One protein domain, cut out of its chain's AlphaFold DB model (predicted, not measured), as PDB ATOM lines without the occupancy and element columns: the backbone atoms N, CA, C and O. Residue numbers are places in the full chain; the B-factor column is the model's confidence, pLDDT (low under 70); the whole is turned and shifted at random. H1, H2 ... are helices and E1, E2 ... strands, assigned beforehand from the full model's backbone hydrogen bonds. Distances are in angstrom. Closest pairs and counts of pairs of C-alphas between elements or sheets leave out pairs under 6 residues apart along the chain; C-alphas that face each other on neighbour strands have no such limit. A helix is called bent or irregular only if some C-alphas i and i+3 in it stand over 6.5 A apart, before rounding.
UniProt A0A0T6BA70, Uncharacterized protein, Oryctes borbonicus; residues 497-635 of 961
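AT A GLANCE: This is residues 497 to 635 of the 961 residues of an uncharacterized protein of Oryctes borbonicus (UniProt A0A0T6BA70). A small sheet of three parallel strands, E1, E2 and E3 in that order, has H1 running along one face, while H6 gathers H2, H3 and one end of H4 into a cluster of helices that reaches the sheet with few residues. H4 and H5 lead out to a turn at residues 553 to 559 that sticks out, and H7 with strand E4 lies toward the other end of the longest axis. The printed part has 139 residues with seven named helices and four named strands, in the order H1 E1 H2 H3 H4 H5 E2 H6 E3 H7 E4, class mixed. It is compact, with a radius of gyration of the C-alphas of 15.5 A and spans of 46 by 35 by 24 A.

HOW THE PARTS SIT: Inner strand E2, residues 577 to 582, is parallel to E1, residues 515 to 520, with N 517 and O 578 at 2.8 A, and to E3, residues 608 to 613, with N 581 and O 610 at 2.8 A. H1, residues 499 to 509, has a height over the sheet of 9.1 A and runs along the strands, at 16 degrees to E2 on the local plane. H5, residues 558 to 572, is on the opposite face, giving three layers, helices on both faces of the sheet; its closest C-alphas to E2 are Ala 570 and Leu 577, 5.7 A. E2, H6, E3 form a strand-helix-strand unit, two parallel neighbour strands with a helix between, whose crossover is right-handed; E1, H2 H3 H4 H5, E2 form another. H6, residues 589 to 603, is the hub and only grazes the sheet. It touches H2, residues 521 to 529, about perpendicular at 74 degrees, and H3, residues 533 to 537, where Phe 536 and Phe 598 have the closest C-alphas, 5.3 A. H4, residues 539 to 550, touches H6 with residues 539 to 540 alone. H7, residues 615 to 625, is close but not clearly touching H6. E4, residues 628 to 631, pairs with no named strand. O i to N i+4 pairs are within hydrogen-bond range throughout H1, H3, H4 and H5, but in 2 of 5 in H2, with 5 of 6 O i to N i+3 pairs, 9 of 11 in H6 and 5 of 7 in H7.

IN THESE COORDINATES: H5 and H6 each measure 20.8 A, H4 16.9 A, E1 16.7 A. H1 begins at C-alpha 499 (247.738, 302.957, 260.216) and E4 ends at C-alpha 631 (244.488, 299.620, 252.065). H2 and H6 are irregular: C-alphas 523 and 526 are 7.7 A apart, and 590 and 593 7.5 A.

THE WHOLE: The C-alphas of Lys 556 and Arg 634 are farthest apart, 48.5 A. The printed part has no cut and no long link. Mean pLDDT of the printed part is 82.9; residues 531 to 536 and 547 to 557 are under 70.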
ATOM      1  N   ILE A 497     241.946 304.397 261.647       95.19
ATOM      2  CA  ILE A 497     241.834 302.979 261.247       95.19
ATOM      3  C   ILE A 497     242.981 302.079 261.754       95.19
ATOM      4  O   ILE A 497     242.951 300.869 261.580       95.19
ATOM      5  N   GLY A 498     244.009 302.658 262.383       95.12
ATOM      6  CA  GLY A 498     245.151 301.916 262.923       95.12
ATOM      7  C   GLY A 498     246.397 301.900 262.036       95.12
ATOM      8  O   GLY A 498     247.263 301.064 262.254       95.12
ATOM      9  N   LYS A 499     246.546 302.833 261.084       95.06
ATOM     10  CA  LYS A 499     247.738 302.957 260.216       95.06
ATOM     11  C   LYS A 499     249.062 303.007 260.987       95.06
ATOM     12  O   LYS A 499     249.921 302.148 260.805       95.06
ATOM     13  N   SER A 500     249.205 303.969 261.895       94.88
ATOM     14  CA  SER A 500     250.403 304.116 262.732       94.88
ATOM     15  C   SER A 500     250.601 302.913 263.664       94.88
ATOM     16  O   SER A 500     251.729 302.510 263.944       94.88
ATOM     17  N   THR A 501     249.508 302.283 264.117       95.38
ATOM     18  CA  THR A 501     249.552 301.045 264.911       95.38
ATOM     19  C   THR A 501     250.099 299.878 264.091       95.38
ATOM     20  O   THR A 501     250.989 299.177 264.575       95.38
ATOM     21  N   LEU A 502     249.641 299.720 262.845       95.19
ATOM     22  CA  LEU A 502     250.147 298.725 261.904       95.19
ATOM     23  C   LEU A 502     251.639 298.945 261.641       95.19
ATOM     24  O   LEU A 502     252.410 298.004 261.790       95.19
ATOM     25  N   LEU A 503     252.092 300.174 261.356       95.19
ATOM     26  CA  LEU A 503     253.530 300.427 261.167       95.19
ATOM     27  C   LEU A 503     254.356 300.081 262.401       95.19
ATOM     28  O   LEU A 503     255.424 299.485 262.274       95.19
ATOM     29  N   ARG A 504     253.878 300.428 263.599       94.38
ATOM     30  CA  ARG A 504     254.564 300.078 264.853       94.38
ATOM     31  C   ARG A 504     254.610 298.571 265.079       94.38
ATOM     32  O   ARG A 504     255.572 298.084 265.672       94.38
ATOM     33  N   SER A 505     253.588 297.846 264.642       94.75
ATOM     34  CA  SER A 505     253.562 296.392 264.713       94.75
ATOM     35  C   SER A 505     254.528 295.776 263.697       94.75
ATOM     36  O   SER A 505     255.443 295.051 264.092       94.75
ATOM     37  N   LEU A 506     254.475 296.207 262.432       94.12
ATOM     38  CA  LEU A 506     255.420 295.813 261.383       94.12
ATOM     39  C   LEU A 506     256.876 296.076 261.790       94.12
ATOM     40  O   LEU A 506     257.725 295.191 261.667       94.12
ATOM     41  N   PHE A 507     257.147 297.243 262.378       92.69
ATOM     42  CA  PHE A 507     258.455 297.610 262.923       92.69
ATOM     43  C   PHE A 507     258.964 296.607 263.971       92.69
ATOM     44  O   PHE A 507     260.154 296.293 263.987       92.69
ATOM     45  N   LYS A 508     258.076 296.065 264.818       90.00
ATOM     46  CA  LYS A 508     258.410 295.040 265.825       90.00
ATOM     47  C   LYS A 508     258.562 293.638 265.235       90.00
ATOM     48  O   LYS A 508     259.305 292.840 265.796       90.00
ATOM     49  N   THR A 509     257.866 293.334 264.141       85.31
ATOM     50  CA  THR A 509     257.914 292.016 263.475       85.31
ATOM     51  C   THR A 509     259.110 291.827 262.540       85.31
ATOM     52  O   THR A 509     259.266 290.748 261.971       85.31
ATOM     53  N   GLY A 510     259.950 292.853 262.365       79.75
ATOM     54  CA  GLY A 510     261.111 292.792 261.479       79.75
ATOM     55  C   GLY A 510     262.013 291.588 261.770       79.75
ATOM     56  O   GLY A 510     262.324 291.288 262.923       79.75
ATOM     57  N   ASP A 511     262.452 290.897 260.716       82.19
ATOM     58  CA  ASP A 511     263.423 289.811 260.838       82.19
ATOM     59  C   ASP A 511     264.776 290.376 261.301       82.19
ATOM     60  O   ASP A 511     265.211 291.445 260.867       82.19
ATOM     61  N   SER A 512     265.479 289.592 262.117       84.12
ATOM     62  CA  SER A 512     266.888 289.738 262.496       84.12
ATOM     63  C   SER A 512     267.853 290.047 261.338       84.12
ATOM     64  O   SER A 512     268.967 290.517 261.570       84.12
ATOM     65  N   THR A 513     267.450 289.785 260.091       85.62
ATOM     66  CA  THR A 513     268.235 290.066 258.881       85.62
ATOM     67  C   THR A 513     268.032 291.471 258.301       85.62
ATOM     68  O   THR A 513     268.760 291.856 257.377       85.62
ATOM     69  N   THR A 514     267.086 292.246 258.841       89.19
ATOM     70  CA  THR A 514     266.700 293.575 258.349       89.19
ATOM     71  C   THR A 514     266.941 294.669 259.385       89.19
ATOM     72  O   THR A 514     266.830 294.459 260.590       89.19
ATOM     73  N   TYR A 515     267.279 295.861 258.903       90.31
ATOM     74  CA  TYR A 515     267.289 297.090 259.686       90.31
ATOM     75  C   TYR A 515     265.995 297.852 259.424       90.31
ATOM     76  O   TYR A 515     265.598 298.015 258.273       90.31
ATOM     77  N   SER A 516     265.383 298.359 260.486       91.44
ATOM     78  CA  SER A 516     264.140 299.124 260.431       91.44
ATOM     79  C   SER A 516     264.386 300.535 260.958       91.44
ATOM     80  O   SER A 516     264.927 300.697 262.052       91.44
ATOM     81  N   LEU A 517     263.986 301.551 260.196       90.56
ATOM     82  CA  LEU A 517     264.016 302.960 260.592       90.56
ATOM     83  C   LEU A 517     262.591 303.498 260.609       90.56
ATOM     84  O   LEU A 517     261.863 303.321 259.639       90.56
ATOM     85  N   PHE A 518     262.202 304.157 261.695       91.06
ATOM     86  CA  PHE A 518     260.891 304.785 261.828       91.06
ATOM     87  C   PHE A 518     261.047 306.305 261.749       91.06
ATOM     88  O   PHE A 518     261.858 306.880 262.477       91.06
ATOM     89  N   CYS A 519     260.299 306.941 260.855       90.12
ATOM     90  CA  CYS A 519     260.313 308.376 260.612       90.12
ATOM     91  C   CYS A 519     258.877 308.896 260.701       90.12
ATOM     92  O   CYS A 519     258.072 308.653 259.807       90.12
ATOM     93  N   ASP A 520     258.556 309.593 261.788       90.69
ATOM     94  CA  ASP A 520     257.314 310.355 261.893       90.69
ATOM     95  C   ASP A 520     257.553 311.744 261.304       90.69
ATOM     96  O   ASP A 520     258.321 312.523 261.867       90.69
ATOM     97  N   LEU A 521     256.942 312.064 260.161       88.56
ATOM     98  CA  LEU A 521     257.216 313.330 259.476       88.56
ATOM     99  C   LEU A 521     256.836 314.560 260.316       88.56
ATOM    100  O   LEU A 521     257.377 315.644 260.079       88.56
ATOM    101  N   VAL A 522     255.943 314.415 261.303       85.38
ATOM    102  CA  VAL A 522     255.569 315.512 262.211       85.38
ATOM    103  C   VAL A 522     256.769 315.981 263.036       85.38
ATOM    104  O   VAL A 522     256.914 317.188 263.244       85.38
ATOM    105  N   ASP A 523     257.669 315.071 263.410       83.44
ATOM    106  CA  ASP A 523     258.887 315.378 264.173       83.44
ATOM    107  C   ASP A 523     259.970 316.080 263.335       83.44
ATOM    108  O   ASP A 523     260.929 316.621 263.885       83.44
ATOM    109  N   TYR A 524     259.818 316.097 262.006       81.44
ATOM    110  CA  TYR A 524     260.753 316.737 261.071       81.44
ATOM    111  C   TYR A 524     260.213 318.059 260.503       81.44
ATOM    112  O   TYR A 524     260.808 318.632 259.589       81.44
ATOM    113  N   ARG A 525     259.093 318.587 261.021       80.88
ATOM    114  CA  ARG A 525     258.471 319.827 260.514       80.88
ATOM    115  C   ARG A 525     259.433 321.015 260.509       80.88
ATOM    116  O   ARG A 525     259.461 321.755 259.523       80.88
ATOM    117  N   ASN A 526     260.226 321.214 261.563       77.88
ATOM    118  CA  ASN A 526     261.235 322.276 261.571       77.88
ATOM    119  C   ASN A 526     262.354 322.052 260.555       77.88
ATOM    120  O   ASN A 526     262.794 323.018 259.930       77.88
ATOM    121  N   ASP A 527     262.790 320.809 260.371       79.31
ATOM    122  CA  ASP A 527     263.846 320.487 259.413       79.31
ATOM    123  C   ASP A 527     263.353 320.756 257.977       79.31
ATOM    124  O   ASP A 527     264.042 321.397 257.179       79.31
ATOM    125  N   LEU A 528     262.097 320.389 257.685       77.81
ATOM    126  CA  LEU A 528     261.406 320.729 256.437       77.81
ATOM    127  C   LEU A 528     261.270 322.252 256.257       77.81
ATOM    128  O   LEU A 528     261.510 322.764 255.165       77.81
ATOM    129  N   LYS A 529     260.930 322.993 257.325       77.44
ATOM    130  CA  LYS A 529     260.759 324.457 257.294       77.44
ATOM    131  C   LYS A 529     262.054 325.205 257.028       77.44
ATOM    132  O   LYS A 529     262.051 326.193 256.296       77.44
ATOM    133  N   GLN A 530     263.145 324.776 257.654       74.56
ATOM    134  CA  GLN A 530     264.446 325.414 257.468       74.56
ATOM    135  C   GLN A 530     264.985 325.203 256.051       74.56
ATOM    136  O   GLN A 530     265.978 325.838 255.702       74.56
ATOM    137  N   ALA A 531     264.314 324.362 255.244       59.22
ATOM    138  CA  ALA A 531     264.732 323.982 253.908       59.22
ATOM    139  C   ALA A 531     266.235 323.709 253.898       59.22
ATOM    140  O   ALA A 531     266.937 324.164 252.991       59.22
ATOM    141  N   ASP A 532     266.741 323.037 254.947       61.50
ATOM    142  CA  ASP A 532     268.143 322.665 254.992       61.50
ATOM    143  C   ASP A 532     268.311 321.688 253.839       61.50
ATOM    144  O   ASP A 532     267.920 320.524 253.913       61.50
ATOM    145  N   SER A 533     268.774 322.230 252.710       59.62
ATOM    146  CA  SER A 533     268.885 321.558 251.413       59.62
ATOM    147  C   SER A 533     269.470 320.153 251.546       59.62
ATOM    148  O   SER A 533     269.074 319.244 250.824       59.62
ATOM    149  N   LYS A 534     270.305 319.954 252.570       65.81
ATOM    150  CA  LYS A 534     270.910 318.695 252.986       65.81
ATOM    151  C   LYS A 534     269.932 317.546 253.233       65.81
ATOM    152  O   LYS A 534     270.281 316.419 252.902       65.81
ATOM    153  N   ILE A 535     268.735 317.787 253.777       69.75
ATOM    154  CA  ILE A 535     267.730 316.722 253.993       69.75
ATOM    155  C   ILE A 535     267.306 316.119 252.658       69.75
ATOM    156  O   ILE A 535     267.062 314.922 252.559       69.75
ATOM    157  N   PHE A 536     267.214 316.954 251.627       69.06
ATOM    158  CA  PHE A 536     266.770 316.544 250.299       69.06
ATOM    159  C   PHE A 536     267.934 316.093 249.414       69.06
ATOM    160  O   PHE A 536     267.717 315.337 248.473       69.06
ATOM    161  N   GLU A 537     269.159 316.542 249.706       76.06
ATOM    162  CA  GLU A 537     270.378 316.058 249.048       76.06
ATOM    163  C   GLU A 537     270.758 314.649 249.518       76.06
ATOM    164  O   GLU A 537     271.148 313.819 248.697       76.06
ATOM    165  N   ASP A 538     270.639 314.366 250.820       77.81
ATOM    166  CA  ASP A 538     270.922 313.048 251.391       77.81
ATOM    167  C   ASP A 538     270.019 312.746 252.607       77.81
ATOM    168  O   ASP A 538     270.425 312.898 253.769       77.81
ATOM    169  N   PRO A 539     268.780 312.291 252.349       71.44
ATOM    170  CA  PRO A 539     267.788 312.026 253.386       71.44
ATOM    171  C   PRO A 539     268.261 311.023 254.422       71.44
ATOM    172  O   PRO A 539     267.965 311.151 255.609       71.44
ATOM    173  N   LEU A 540     269.008 310.016 253.972       72.62
ATOM    174  CA  LEU A 540     269.486 308.962 254.843       72.62
ATOM    175  C   LEU A 540     270.554 309.501 255.781       72.62
ATOM    176  O   LEU A 540     270.463 309.271 256.982       72.62
ATOM    177  N   ASN A 541     271.538 310.238 255.262       74.62
ATOM    178  CA  ASN A 541     272.544 310.851 256.120       74.62
ATOM    179  C   ASN A 541     271.917 311.850 257.090       74.62
ATOM    180  O   ASN A 541     272.360 311.908 258.234       74.62
ATOM    181  N   HIS A 542     270.868 312.575 256.694       77.12
ATOM    182  CA  HIS A 542     270.154 313.440 257.627       77.12
ATOM    183  C   HIS A 542     269.457 312.643 258.741       77.12
ATOM    184  O   HIS A 542     269.709 312.907 259.919       77.12
ATOM    185  N   ILE A 543     268.664 311.621 258.395       74.19
ATOM    186  CA  ILE A 543     268.018 310.731 259.378       74.19
ATOM    187  C   ILE A 543     269.077 310.125 260.310       74.19
ATOM    188  O   ILE A 543     268.928 310.142 261.530       74.19
ATOM    189  N   LEU A 544     270.194 309.648 259.757       73.06
ATOM    190  CA  LEU A 544     271.297 309.081 260.530       73.06
ATOM    191  C   LEU A 544     272.001 310.115 261.407       73.06
ATOM    192  O   LEU A 544     272.386 309.781 262.523       73.06
ATOM    193  N   SER A 545     272.134 311.360 260.954       74.19
ATOM    194  CA  SER A 545     272.705 312.444 261.757       74.19
ATOM    195  C   SER A 545     271.815 312.806 262.949       74.19
ATOM    196  O   SER A 545     272.326 313.082 264.031       74.19
ATOM    197  N   LYS A 546     270.488 312.696 262.813       73.19
ATOM    198  CA  LYS A 546     269.581 312.804 263.963       73.19
ATOM    199  C   LYS A 546     269.788 311.643 264.927       73.19
ATOM    200  O   LYS A 546     269.904 311.859 266.130       73.19
ATOM    201  N   PHE A 547     269.938 310.416 264.422       68.25
ATOM    202  CA  PHE A 547     270.316 309.291 265.281       68.25
ATOM    203  C   PHE A 547     271.654 309.530 266.001       68.25
ATOM    204  O   PHE A 547     271.739 309.187 267.181       68.25
ATOM    205  N   GLU A 548     272.659 310.150 265.362       67.19
ATOM    206  CA  GLU A 548     273.922 310.556 266.018       67.19
ATOM    207  C   GLU A 548     273.680 311.464 267.220       67.19
ATOM    208  O   GLU A 548     274.294 311.267 268.271       67.19
ATOM    209  N   GLU A 549     272.773 312.429 267.080       68.75
ATOM    210  CA  GLU A 549     272.416 313.365 268.145       68.75
ATOM    211  C   GLU A 549     271.760 312.647 269.337       68.75
ATOM    212  O   GLU A 549     272.092 312.925 270.494       68.75
ATOM    213  N   PHE A 550     270.903 311.654 269.068       63.84
ATOM    214  CA  PHE A 550     270.196 310.894 270.104       63.84
ATOM    215  C   PHE A 550     271.034 309.774 270.756       63.84
ATOM    216  O   PHE A 550     270.844 309.479 271.938       63.84
ATOM    217  N   THR A 551     271.973 309.137 270.043       59.38
ATOM    218  CA  THR A 551     272.646 307.894 270.500       59.38
ATOM    219  C   THR A 551     274.010 308.077 271.188       59.38
ATOM    220  O   THR A 551     274.903 307.245 271.060       59.38
ATOM    221  N   ILE A 552     274.115 309.064 272.089       57.34
ATOM    222  CA  ILE A 552     275.234 309.330 273.029       57.34
ATOM    223  C   ILE A 552     276.275 310.335 272.479       57.34
ATOM    224  O   ILE A 552     277.245 309.932 271.828       57.34
ATOM    225  N   PRO A 553     276.197 311.618 272.898       51.09
ATOM    226  CA  PRO A 553     277.067 312.720 272.450       51.09
ATOM    227  C   PRO A 553     278.581 312.547 272.669       51.09
ATOM    228  O   PRO A 553     279.375 313.337 272.171       51.09
ATOM    229  N   ASN A 554     279.019 311.536 273.427       53.16
ATOM    230  CA  ASN A 554     280.418 311.386 273.850       53.16
ATOM    231  C   ASN A 554     281.101 310.101 273.383       53.16
ATOM    232  O   ASN A 554     282.277 309.881 273.691       53.16
ATOM    233  N   SER A 555     280.419 309.244 272.625       49.25
ATOM    234  CA  SER A 555     281.029 307.994 272.197       49.25
ATOM    235  C   SER A 555     281.607 308.143 270.782       49.25
ATOM    236  O   SER A 555     280.988 307.832 269.772       49.25
ATOM    237  N   LYS A 556     282.906 308.473 270.696       56.88
ATOM    238  CA  LYS A 556     283.770 308.045 269.566       56.88
ATOM    239  C   LYS A 556     283.920 306.510 269.532       56.88
ATOM    240  O   LYS A 556     284.967 305.988 269.147       56.88
ATOM    241  N   SER A 557     282.905 305.793 270.000       64.75
ATOM    242  CA  SER A 557     282.882 304.360 270.156       64.75
ATOM    243  C   SER A 557     282.990 303.732 268.777       64.75
ATOM    244  O   SER A 557     282.242 304.057 267.853       64.75
ATOM    245  N   SER A 558     283.938 302.814 268.632       73.25
ATOM    246  CA  SER A 558     284.040 301.950 267.458       73.25
ATOM    247  C   SER A 558     282.720 301.226 267.168       73.25
ATOM    248  O   SER A 558     282.454 300.929 266.007       73.25
ATOM    249  N   ILE A 559     281.877 301.011 268.186       73.50
ATOM    250  CA  ILE A 559     280.546 300.405 268.066       73.50
ATOM    251  C   ILE A 559     279.639 301.266 267.188       73.50
ATOM    252  O   ILE A 559     279.051 300.739 266.251       73.50
ATOM    253  N   TYR A 560     279.591 302.581 267.414       73.25
ATOM    254  CA  TYR A 560     278.748 303.481 266.628       73.25
ATOM    255  C   TYR A 560     279.187 303.537 265.157       73.25
ATOM    256  O   TYR A 560     278.384 303.371 264.242       73.25
ATOM    257  N   ARG A 561     280.500 303.639 264.902       71.62
ATOM    258  CA  ARG A 561     281.027 303.578 263.525       71.62
ATOM    259  C   ARG A 561     280.769 302.230 262.859       71.62
ATOM    260  O   ARG A 561     280.562 302.184 261.651       71.62
ATOM    261  N   ASN A 562     280.827 301.134 263.613       78.31
ATOM    262  CA  ASN A 562     280.519 299.806 263.092       78.31
ATOM    263  C   ASN A 562     279.022 299.657 262.800       78.31
ATOM    264  O   ASN A 562     278.685 299.079 261.772       78.31
ATOM    265  N   PHE A 563     278.151 300.228 263.636       81.56
ATOM    266  CA  PHE A 563     276.716 300.320 263.380       81.56
ATOM    267  C   PHE A 563     276.442 301.099 262.092       81.56
ATOM    268  O   PHE A 563     275.850 300.538 261.175       81.56
ATOM    269  N   LEU A 564     276.983 302.314 261.956       76.50
ATOM    270  CA  LEU A 564     276.854 303.103 260.729       76.50
ATOM    271  C   LEU A 564     277.400 302.373 259.503       76.50
ATOM    272  O   LEU A 564     276.755 302.353 258.466       76.50
ATOM    273  N   ARG A 565     278.565 301.719 259.599       79.12
ATOM    274  CA  ARG A 565     279.089 300.898 258.491       79.12
ATOM    275  C   ARG A 565     278.156 299.748 258.138       79.12
ATOM    276  O   ARG A 565     277.991 299.463 256.953       79.12
ATOM    277  N   SER A 566     277.576 299.083 259.136       80.50
ATOM    278  CA  SER A 566     276.614 298.004 258.916       80.50
ATOM    279  C   SER A 566     275.356 298.532 258.236       80.50
ATOM    280  O   SER A 566     274.909 297.955 257.251       80.50
ATOM    281  N   LEU A 567     274.859 299.687 258.671       81.38
ATOM    282  CA  LEU A 567     273.694 300.335 258.092       81.38
ATOM    283  C   LEU A 567     273.969 300.850 256.670       81.38
ATOM    284  O   LEU A 567     273.176 300.588 255.776       81.38
ATOM    285  N   CYS A 568     275.135 301.439 256.398       77.12
ATOM    286  CA  CYS A 568     275.583 301.765 255.037       77.12
ATOM    287  C   CYS A 568     275.720 300.513 254.157       77.12
ATOM    288  O   CYS A 568     275.494 300.556 252.948       77.12
ATOM    289  N   THR A 569     276.108 299.379 254.744       80.12
ATOM    290  CA  THR A 569     276.164 298.094 254.034       80.12
ATOM    291  C   THR A 569     274.757 297.560 253.766       80.12
ATOM    292  O   THR A 569     274.509 297.033 252.685       80.12
ATOM    293  N   ALA A 570     273.825 297.713 254.707       79.50
ATOM    294  CA  ALA A 570     272.416 297.385 254.522       79.50
ATOM    295  C   ALA A 570     271.779 298.269 253.446       79.50
ATOM    296  O   ALA A 570     271.134 297.744 252.553       79.50
ATOM    297  N   TYR A 571     272.070 299.568 253.444       78.94
ATOM    298  CA  TYR A 571     271.640 300.518 252.420       78.94
ATOM    299  C   TYR A 571     272.063 300.104 251.002       78.94
ATOM    300  O   TYR A 571     271.294 300.203 250.050       78.94
ATOM    301  N   ARG A 572     273.284 299.576 250.852       79.00
ATOM    302  CA  ARG A 572     273.786 299.067 249.562       79.00
ATOM    303  C   ARG A 572     273.160 297.735 249.145       79.00
ATOM    304  O   ARG A 572     273.221 297.387 247.969       79.00
ATOM    305  N   ASN A 573     272.593 296.982 250.084       78.69
ATOM    306  CA  ASN A 573     271.998 295.676 249.835       78.69
ATOM    307  C   ASN A 573     270.473 295.806 249.746       78.69
ATOM    308  O   ASN A 573     269.804 296.035 250.752       78.69
ATOM    309  N   LYS A 574     269.917 295.594 248.551       79.00
ATOM    310  CA  LYS A 574     268.474 295.716 248.303       79.00
ATOM    311  C   LYS A 574     267.640 294.939 249.331       79.00
ATOM    312  O   LYS A 574     267.860 293.745 249.529       79.00
ATOM    313  N   GLY A 575     266.696 295.634 249.970       79.06
ATOM    314  CA  GLY A 575     265.735 295.053 250.916       79.06
ATOM    315  C   GLY A 575     266.246 294.792 252.340       79.06
ATOM    316  O   GLY A 575     265.474 294.300 253.155       79.06
ATOM    317  N   LYS A 576     267.504 295.118 252.676       88.12
ATOM    318  CA  LYS A 576     268.016 294.966 254.057       88.12
ATOM    319  C   LYS A 576     267.711 296.145 254.974       88.12
ATOM    320  O   LYS A 576     267.916 296.027 256.178       88.12
ATOM    321  N   LEU A 577     267.280 297.270 254.418       91.38
ATOM    322  CA  LEU A 577     266.868 298.452 255.160       91.38
ATOM    323  C   LEU A 577     265.417 298.766 254.800       91.38
ATOM    324  O   LEU A 577     265.088 298.853 253.613       91.38
ATOM    325  N   ILE A 578     264.580 298.913 255.822       93.19
ATOM    326  CA  ILE A 578     263.174 299.284 255.714       93.19
ATOM    327  C   ILE A 578     262.994 300.648 256.378       93.19
ATOM    328  O   ILE A 578     263.375 300.821 257.536       93.19
ATOM    329  N   LEU A 579     262.428 301.608 255.653       93.69
ATOM    330  CA  LEU A 579     262.050 302.915 256.184       93.69
ATOM    331  C   LEU A 579     260.526 302.994 256.298       93.69
ATOM    332  O   LEU A 579     259.827 302.920 255.290       93.69
ATOM    333  N   TYR A 580     260.025 303.170 257.516       95.50
ATOM    334  CA  TYR A 580     258.619 303.444 257.797       95.50
ATOM    335  C   TYR A 580     258.431 304.956 257.897       95.50
ATOM    336  O   TYR A 580     259.112 305.599 258.696       95.50
ATOM    337  N   ILE A 581     257.538 305.510 257.085       94.56
ATOM    338  CA  ILE A 581     257.197 306.932 257.062       94.56
ATOM    339  C   ILE A 581     255.761 307.075 257.573       94.56
ATOM    340  O   ILE A 581     254.828 306.607 256.917       94.56
ATOM    341  N   ASP A 582     255.605 307.702 258.736       94.94
ATOM    342  CA  ASP A 582     254.317 308.012 259.362       94.94
ATOM    343  C   ASP A 582     253.913 309.474 259.128       94.94
ATOM    344  O   ASP A 582     254.743 310.320 258.771       94.94
ATOM    345  N   SER A 583     252.625 309.753 259.320       90.44
ATOM    346  CA  SER A 583     252.063 311.108 259.350       90.44
ATOM    347  C   SER A 583     252.239 311.913 258.053       90.44
ATOM    348  O   SER A 583     252.332 313.140 258.080       90.44
ATOM    349  N   PHE A 584     252.271 311.248 256.891       89.88
ATOM    350  CA  PHE A 584     252.451 311.908 255.588       89.88
ATOM    351  C   PHE A 584     251.359 312.939 255.279       89.88
ATOM    352  O   PHE A 584     251.649 314.029 254.786       89.88
ATOM    353  N   ASP A 585     250.107 312.607 255.585       86.00
ATOM    354  CA  ASP A 585     248.951 313.491 255.407       86.00
ATOM    355  C   ASP A 585     248.792 314.538 256.521       86.00
ATOM    356  O   ASP A 585     247.992 315.458 256.371       86.00
ATOM    357  N   GLU A 586     249.564 314.439 257.608       84.75
ATOM    358  CA  GLU A 586     249.552 315.409 258.713       84.75
ATOM    359  C   GLU A 586     250.605 316.511 258.535       84.75
ATOM    360  O   GLU A 586     250.802 317.362 259.411       84.75
ATOM    361  N   ILE A 587     251.318 316.519 257.409       82.50
ATOM    362  CA  ILE A 587     252.250 317.591 257.085       82.50
ATOM    363  C   ILE A 587     251.495 318.784 256.518       82.50
ATOM    364  O   ILE A 587     250.655 318.656 255.630       82.50
ATOM    365  N   LEU A 588     251.844 319.975 257.017       77.38
ATOM    366  CA  LEU A 588     251.258 321.213 256.528       77.38
ATOM    367  C   LEU A 588     251.445 321.321 255.005       77.38
ATOM    368  O   LEU A 588     252.561 321.121 254.516       77.38
ATOM    369  N   PRO A 589     250.406 321.722 254.252       78.38
ATOM    370  CA  PRO A 589     250.454 321.776 252.791       78.38
ATOM    371  C   PRO A 589     251.615 322.601 252.215       78.38
ATOM    372  O   PRO A 589     252.078 322.324 251.112       78.38
ATOM    373  N   ILE A 590     252.115 323.588 252.966       79.94
ATOM    374  CA  ILE A 590     253.277 324.408 252.588       79.94
ATOM    375  C   ILE A 590     254.580 323.607 252.451       79.94
ATOM    376  O   ILE A 590     255.458 324.050 251.725       79.94
ATOM    377  N   TYR A 591     254.695 322.440 253.095       84.25
ATOM    378  CA  TYR A 591     255.872 321.563 253.015       84.25
ATOM    379  C   TYR A 591     255.665 320.376 252.068       84.25
ATOM    380  O   TYR A 591     256.496 319.470 252.003       84.25
ATOM    381  N   LYS A 592     254.546 320.333 251.331       84.88
ATOM    382  CA  LYS A 592     254.225 319.214 250.433       84.88
ATOM    383  C   LYS A 592     255.317 319.003 249.381       84.88
ATOM    384  O   LYS A 592     255.664 317.866 249.078       84.88
ATOM    385  N   SER A 593     255.877 320.086 248.835       86.00
ATOM    386  CA  SER A 593     256.893 320.002 247.776       86.00
ATOM    387  C   SER A 593     258.205 319.397 248.285       86.00
ATOM    388  O   SER A 593     258.842 318.594 247.604       86.00
ATOM    389  N   GLU A 594     258.567 319.742 249.512       86.81
ATOM    390  CA  GLU A 594     259.729 319.298 250.261       86.81
ATOM    391  C   GLU A 594     259.586 317.821 250.616       86.81
ATOM    392  O   GLU A 594     260.438 317.014 250.248       86.81
ATOM    393  N   VAL A 595     258.462 317.433 251.222       88.00
ATOM    394  CA  VAL A 595     258.172 316.025 251.525       88.00
ATOM    395  C   VAL A 595     258.179 315.177 250.255       88.00
ATOM    396  O   VAL A 595     258.708 314.070 250.261       88.00
ATOM    397  N   PHE A 596     257.666 315.689 249.134       89.75
ATOM    398  CA  PHE A 596     257.690 314.955 247.868       89.75
ATOM    399  C   PHE A 596     259.112 314.792 247.325       89.75
ATOM    400  O   PHE A 596     259.436 313.725 246.805       89.75
ATOM    401  N   LYS A 597     259.975 315.809 247.455       88.56
ATOM    402  CA  LYS A 597     261.405 315.688 247.118       88.56
ATOM    403  C   LYS A 597     262.090 314.654 248.007       88.56
ATOM    404  O   LYS A 597     262.807 313.807 247.485       88.56
ATOM    405  N   PHE A 598     261.816 314.685 249.312       87.62
ATOM    406  CA  PHE A 598     262.314 313.701 250.271       87.62
ATOM    407  C   PHE A 598     261.880 312.287 249.871       87.62
ATOM    408  O   PHE A 598     262.732 311.449 249.591       87.62
ATOM    409  N   VAL A 599     260.577 312.034 249.717       89.62
ATOM    410  CA  VAL A 599     260.074 310.715 249.305       89.62
ATOM    411  C   VAL A 599     260.677 310.295 247.966       89.62
ATOM    412  O   VAL A 599     261.159 309.172 247.872       89.62
ATOM    413  N   ARG A 600     260.766 311.187 246.968       90.81
ATOM    414  CA  ARG A 600     261.408 310.884 245.674       90.81
ATOM    415  C   ARG A 600     262.839 310.391 245.855       90.81
ATOM    416  O   ARG A 600     263.186 309.328 245.355       90.81
ATOM    417  N   SER A 601     263.639 311.147 246.599       88.06
ATOM    418  CA  SER A 601     265.049 310.829 246.814       88.06
ATOM    419  C   SER A 601     265.252 309.512 247.562       88.06
ATOM    420  O   SER A 601     266.217 308.813 247.280       88.06
ATOM    421  N   VAL A 602     264.332 309.122 248.458       86.62
ATOM    422  CA  VAL A 602     264.386 307.808 249.119       86.62
ATOM    423  C   VAL A 602     263.888 306.696 248.185       86.62
ATOM    424  O   VAL A 602     264.496 305.627 248.153       86.62
ATOM    425  N   VAL A 603     262.828 306.924 247.400       88.94
ATOM    426  CA  VAL A 603     262.276 305.949 246.431       88.94
ATOM    427  C   VAL A 603     263.307 305.575 245.361       88.94
ATOM    428  O   VAL A 603     263.349 304.428 244.926       88.94
ATOM    429  N   GLU A 604     264.178 306.508 244.976       87.56
ATOM    430  CA  GLU A 604     265.287 306.272 244.036       87.56
ATOM    431  C   GLU A 604     266.409 305.381 244.615       87.56
ATOM    432  O   GLU A 604     267.331 304.981 243.898       87.56
ATOM    433  N   THR A 605     266.343 305.033 245.904       85.94
ATOM    434  CA  THR A 605     267.312 304.151 246.567       85.94
ATOM    435  C   THR A 605     266.888 302.676 246.532       85.94
ATOM    436  O   THR A 605     265.812 302.307 246.080       85.94
ATOM    437  N   ASN A 606     267.746 301.786 247.045       83.75
ATOM    438  CA  ASN A 606     267.437 300.355 247.195       83.75
ATOM    439  C   ASN A 606     266.728 300.011 248.526       83.75
ATOM    440  O   ASN A 606     266.663 298.831 248.903       83.75
ATOM    441  N   ILE A 607     266.260 301.026 249.258       89.81
ATOM    442  CA  ILE A 607     265.550 300.887 250.533       89.81
ATOM    443  C   ILE A 607     264.110 300.458 250.262       89.81
ATOM    444  O   ILE A 607     263.461 300.969 249.352       89.81
ATOM    445  N   ARG A 608     263.591 299.541 251.081       92.56
ATOM    446  CA  ARG A 608     262.157 299.248 251.098       92.56
ATOM    447  C   ARG A 608     261.453 300.332 251.904       92.56
ATOM    448  O   ARG A 608     261.822 300.563 253.053       92.56
ATOM    449  N   ILE A 609     260.445 300.980 251.342       94.38
ATOM    450  CA  ILE A 609     259.757 302.087 252.015       94.38
ATOM    451  C   ILE A 609     258.319 301.677 252.285       94.38
ATOM    452  O   ILE A 609     257.655 301.141 251.400       94.38
ATOM    453  N   VAL A 610     257.836 301.942 253.494       96.25
ATOM    454  CA  VAL A 610     256.425 301.797 253.852       96.25
ATOM    455  C   VAL A 610     255.917 303.156 254.314       96.25
ATOM    456  O   VAL A 610     256.332 303.642 255.361       96.25
ATOM    457  N   ILE A 611     255.051 303.782 253.525       95.94
ATOM    458  CA  ILE A 611     254.485 305.107 253.811       95.94
ATOM    459  C   ILE A 611     253.044 304.913 254.250       95.94
ATOM    460  O   ILE A 611     252.286 304.322 253.492       95.94
ATOM    461  N   VAL A 612     252.623 305.423 255.406       95.81
ATOM    462  CA  VAL A 612     251.184 305.515 255.700       95.81
ATOM    463  C   VAL A 612     250.623 306.865 255.306       95.81
ATOM    464  O   VAL A 612     251.272 307.897 255.460       95.81
ATOM    465  N   SER A 613     249.392 306.852 254.807       93.69
ATOM    466  CA  SER A 613     248.677 308.078 254.469       93.69
ATOM    467  C   SER A 613     247.157 307.896 254.538       93.69
ATOM    468  O   SER A 613     246.642 306.778 254.623       93.69
ATOM    469  N   ARG A 614     246.395 308.992 254.521       90.19
ATOM    470  CA  ARG A 614     244.941 308.946 254.264       90.19
ATOM    471  C   ARG A 614     244.635 308.548 252.820       90.19
ATOM    472  O   ARG A 614     245.419 308.810 251.915       90.19
ATOM    473  N   LEU A 615     243.429 308.021 252.595       86.50
ATOM    474  CA  LEU A 615     242.943 307.607 251.268       86.50
ATOM    475  C   LEU A 615     243.068 308.699 250.187       86.50
ATOM    476  O   LEU A 615     243.412 308.396 249.052       86.50
ATOM    477  N   VAL A 616     242.863 309.977 250.525       79.31
ATOM    478  CA  VAL A 616     242.982 311.076 249.540       79.31
ATOM    479  C   VAL A 616     244.433 311.351 249.142       79.31
ATOM    480  O   VAL A 616     244.695 311.790 248.023       79.31
ATOM    481  N   ALA A 617     245.395 311.066 250.022       84.25
ATOM    482  CA  ALA A 617     246.814 311.193 249.704       84.25
ATOM    483  C   ALA A 617     247.349 309.985 248.915       84.25
ATOM    484  O   ALA A 617     248.368 310.117 248.236       84.25
ATOM    485  N   ASP A 618     246.649 308.847 248.936       85.62
ATOM    486  CA  ASP A 618     247.055 307.628 248.230       85.62
ATOM    487  C   ASP A 618     247.154 307.862 246.716       85.62
ATOM    488  O   ASP A 618     248.195 307.626 246.105       85.62
ATOM    489  N   GLY A 619     246.127 308.477 246.117       84.50
ATOM    490  CA  GLY A 619     246.144 308.832 244.694       84.50
ATOM    491  C   GLY A 619     247.306 309.763 244.324       84.50
ATOM    492  O   GLY A 619     247.913 309.611 243.264       84.50
ATOM    493  N   LEU A 620     247.675 310.694 245.211       85.81
ATOM    494  CA  LEU A 620     248.837 311.560 245.000       85.81
ATOM    495  C   LEU A 620     250.144 310.763 245.034       85.81
ATOM    496  O   LEU A 620     251.003 310.985 244.181       85.81
ATOM    497  N   LEU A 621     250.301 309.845 245.986       89.44
ATOM    498  CA  LEU A 621     251.508 309.034 246.123       89.44
ATOM    499  C   LEU A 621     251.670 308.047 244.958       89.44
ATOM    500  O   LEU A 621     252.744 307.993 244.353       89.44
ATOM    501  N   ILE A 622     250.601 307.339 244.584       89.25
ATOM    502  CA  ILE A 622     250.591 306.395 243.455       89.25
ATOM    503  C   ILE A 622     250.990 307.096 242.158       89.25
ATOM    504  O   ILE A 622     251.880 306.625 241.446       89.25
ATOM    505  N   ASN A 623     250.394 308.258 241.883       87.19
ATOM    506  CA  ASN A 623     250.651 309.002 240.652       87.19
ATOM    507  C   ASN A 623     252.073 309.581 240.566       87.19
ATOM    508  O   ASN A 623     252.542 309.857 239.463       87.19
ATOM    509  N   ASN A 624     252.755 309.796 241.699       90.00
ATOM    510  CA  ASN A 624     254.070 310.448 241.726       90.00
ATOM    511  C   ASN A 624     255.255 309.486 241.893       90.00
ATOM    512  O   ASN A 624     256.370 309.878 241.545       90.00
ATOM    513  N   PHE A 625     255.045 308.282 242.435       88.94
ATOM    514  CA  PHE A 625     256.147 307.434 242.912       88.94
ATOM    515  C   PHE A 625     256.092 305.964 242.453       88.94
ATOM    516  O   PHE A 625     256.899 305.177 242.935       88.94
ATOM    517  N   GLU A 626     255.178 305.584 241.544       88.81
ATOM    518  CA  GLU A 626     255.015 304.192 241.059       88.81
ATOM    519  C   GLU A 626     254.985 303.158 242.206       88.81
ATOM    520  O   GLU A 626     255.700 302.155 242.212       88.81
ATOM    521  N   VAL A 627     254.176 303.436 243.228       92.19
ATOM    522  CA  VAL A 627     254.135 302.649 244.469       92.19
ATOM    523  C   VAL A 627     253.073 301.561 244.415       92.19
ATOM    524  O   VAL A 627     252.040 301.703 243.759       92.19
ATOM    525  N   GLN A 628     253.299 300.489 245.168       94.31
ATOM    526  CA  GLN A 628     252.233 299.548 245.492       94.31
ATOM    527  C   GLN A 628     251.349 300.168 246.578       94.31
ATOM    528  O   GLN A 628     251.873 300.600 247.598       94.31
ATOM    529  N   SER A 629     250.033 300.195 246.387       93.94
ATOM    530  CA  SER A 629     249.093 300.585 247.445       93.94
ATOM    531  C   SER A 629     248.571 299.350 248.180       93.94
ATOM    532  O   SER A 629     248.409 298.285 247.582       93.94
ATOM    533  N   VAL A 630     248.377 299.496 249.486       95.31
ATOM    534  CA  VAL A 630     247.742 298.551 250.404       95.31
ATOM    535  C   VAL A 630     246.757 299.349 251.236       95.31
ATOM    536  O   VAL A 630     247.149 300.289 251.917       95.31
ATOM    537  N   GLN A 631     245.489 298.966 251.233       95.31
ATOM    538  CA  GLN A 631     244.488 299.620 252.065       95.31
ATOM    539  C   GLN A 631     244.248 298.810 253.341       95.31
ATOM    540  O   GLN A 631     244.080 297.593 253.283       95.31
ATOM    541  N   ILE A 632     244.215 299.481 254.494       94.62
ATOM    542  CA  ILE A 632     243.733 298.868 255.736       94.62
ATOM    543  C   ILE A 632     242.211 298.833 255.680       94.62
ATOM    544  O   ILE A 632     241.568 299.887 255.611       94.62
ATOM    545  N   ASP A 633     241.651 297.627 255.712       90.75
ATOM    546  CA  ASP A 633     240.209 297.448 255.792       90.75
ATOM    547  C   ASP A 633     239.682 297.714 257.213       90.75
ATOM    548  O   ASP A 633     240.408 297.769 258.210       90.75
ATOM    549  N   ARG A 634     238.376 297.917 257.286       92.44
ATOM    550  CA  ARG A 634     237.604 298.063 258.511       92.44
ATOM    551  C   ARG A 634     237.665 296.798 259.367       92.44
ATOM    552  O   ARG A 634     237.709 295.687 258.852       92.44
ATOM    553  N   LEU A 635     237.590 296.966 260.691       91.69
ATOM    554  CA  LEU A 635     237.588 295.829 261.613       91.69
ATOM    555  C   LEU A 635     236.428 294.874 261.320       91.69
ATOM    556  O   LEU A 635     235.283 295.301 261.116       91.69
TER     557      LEU A 635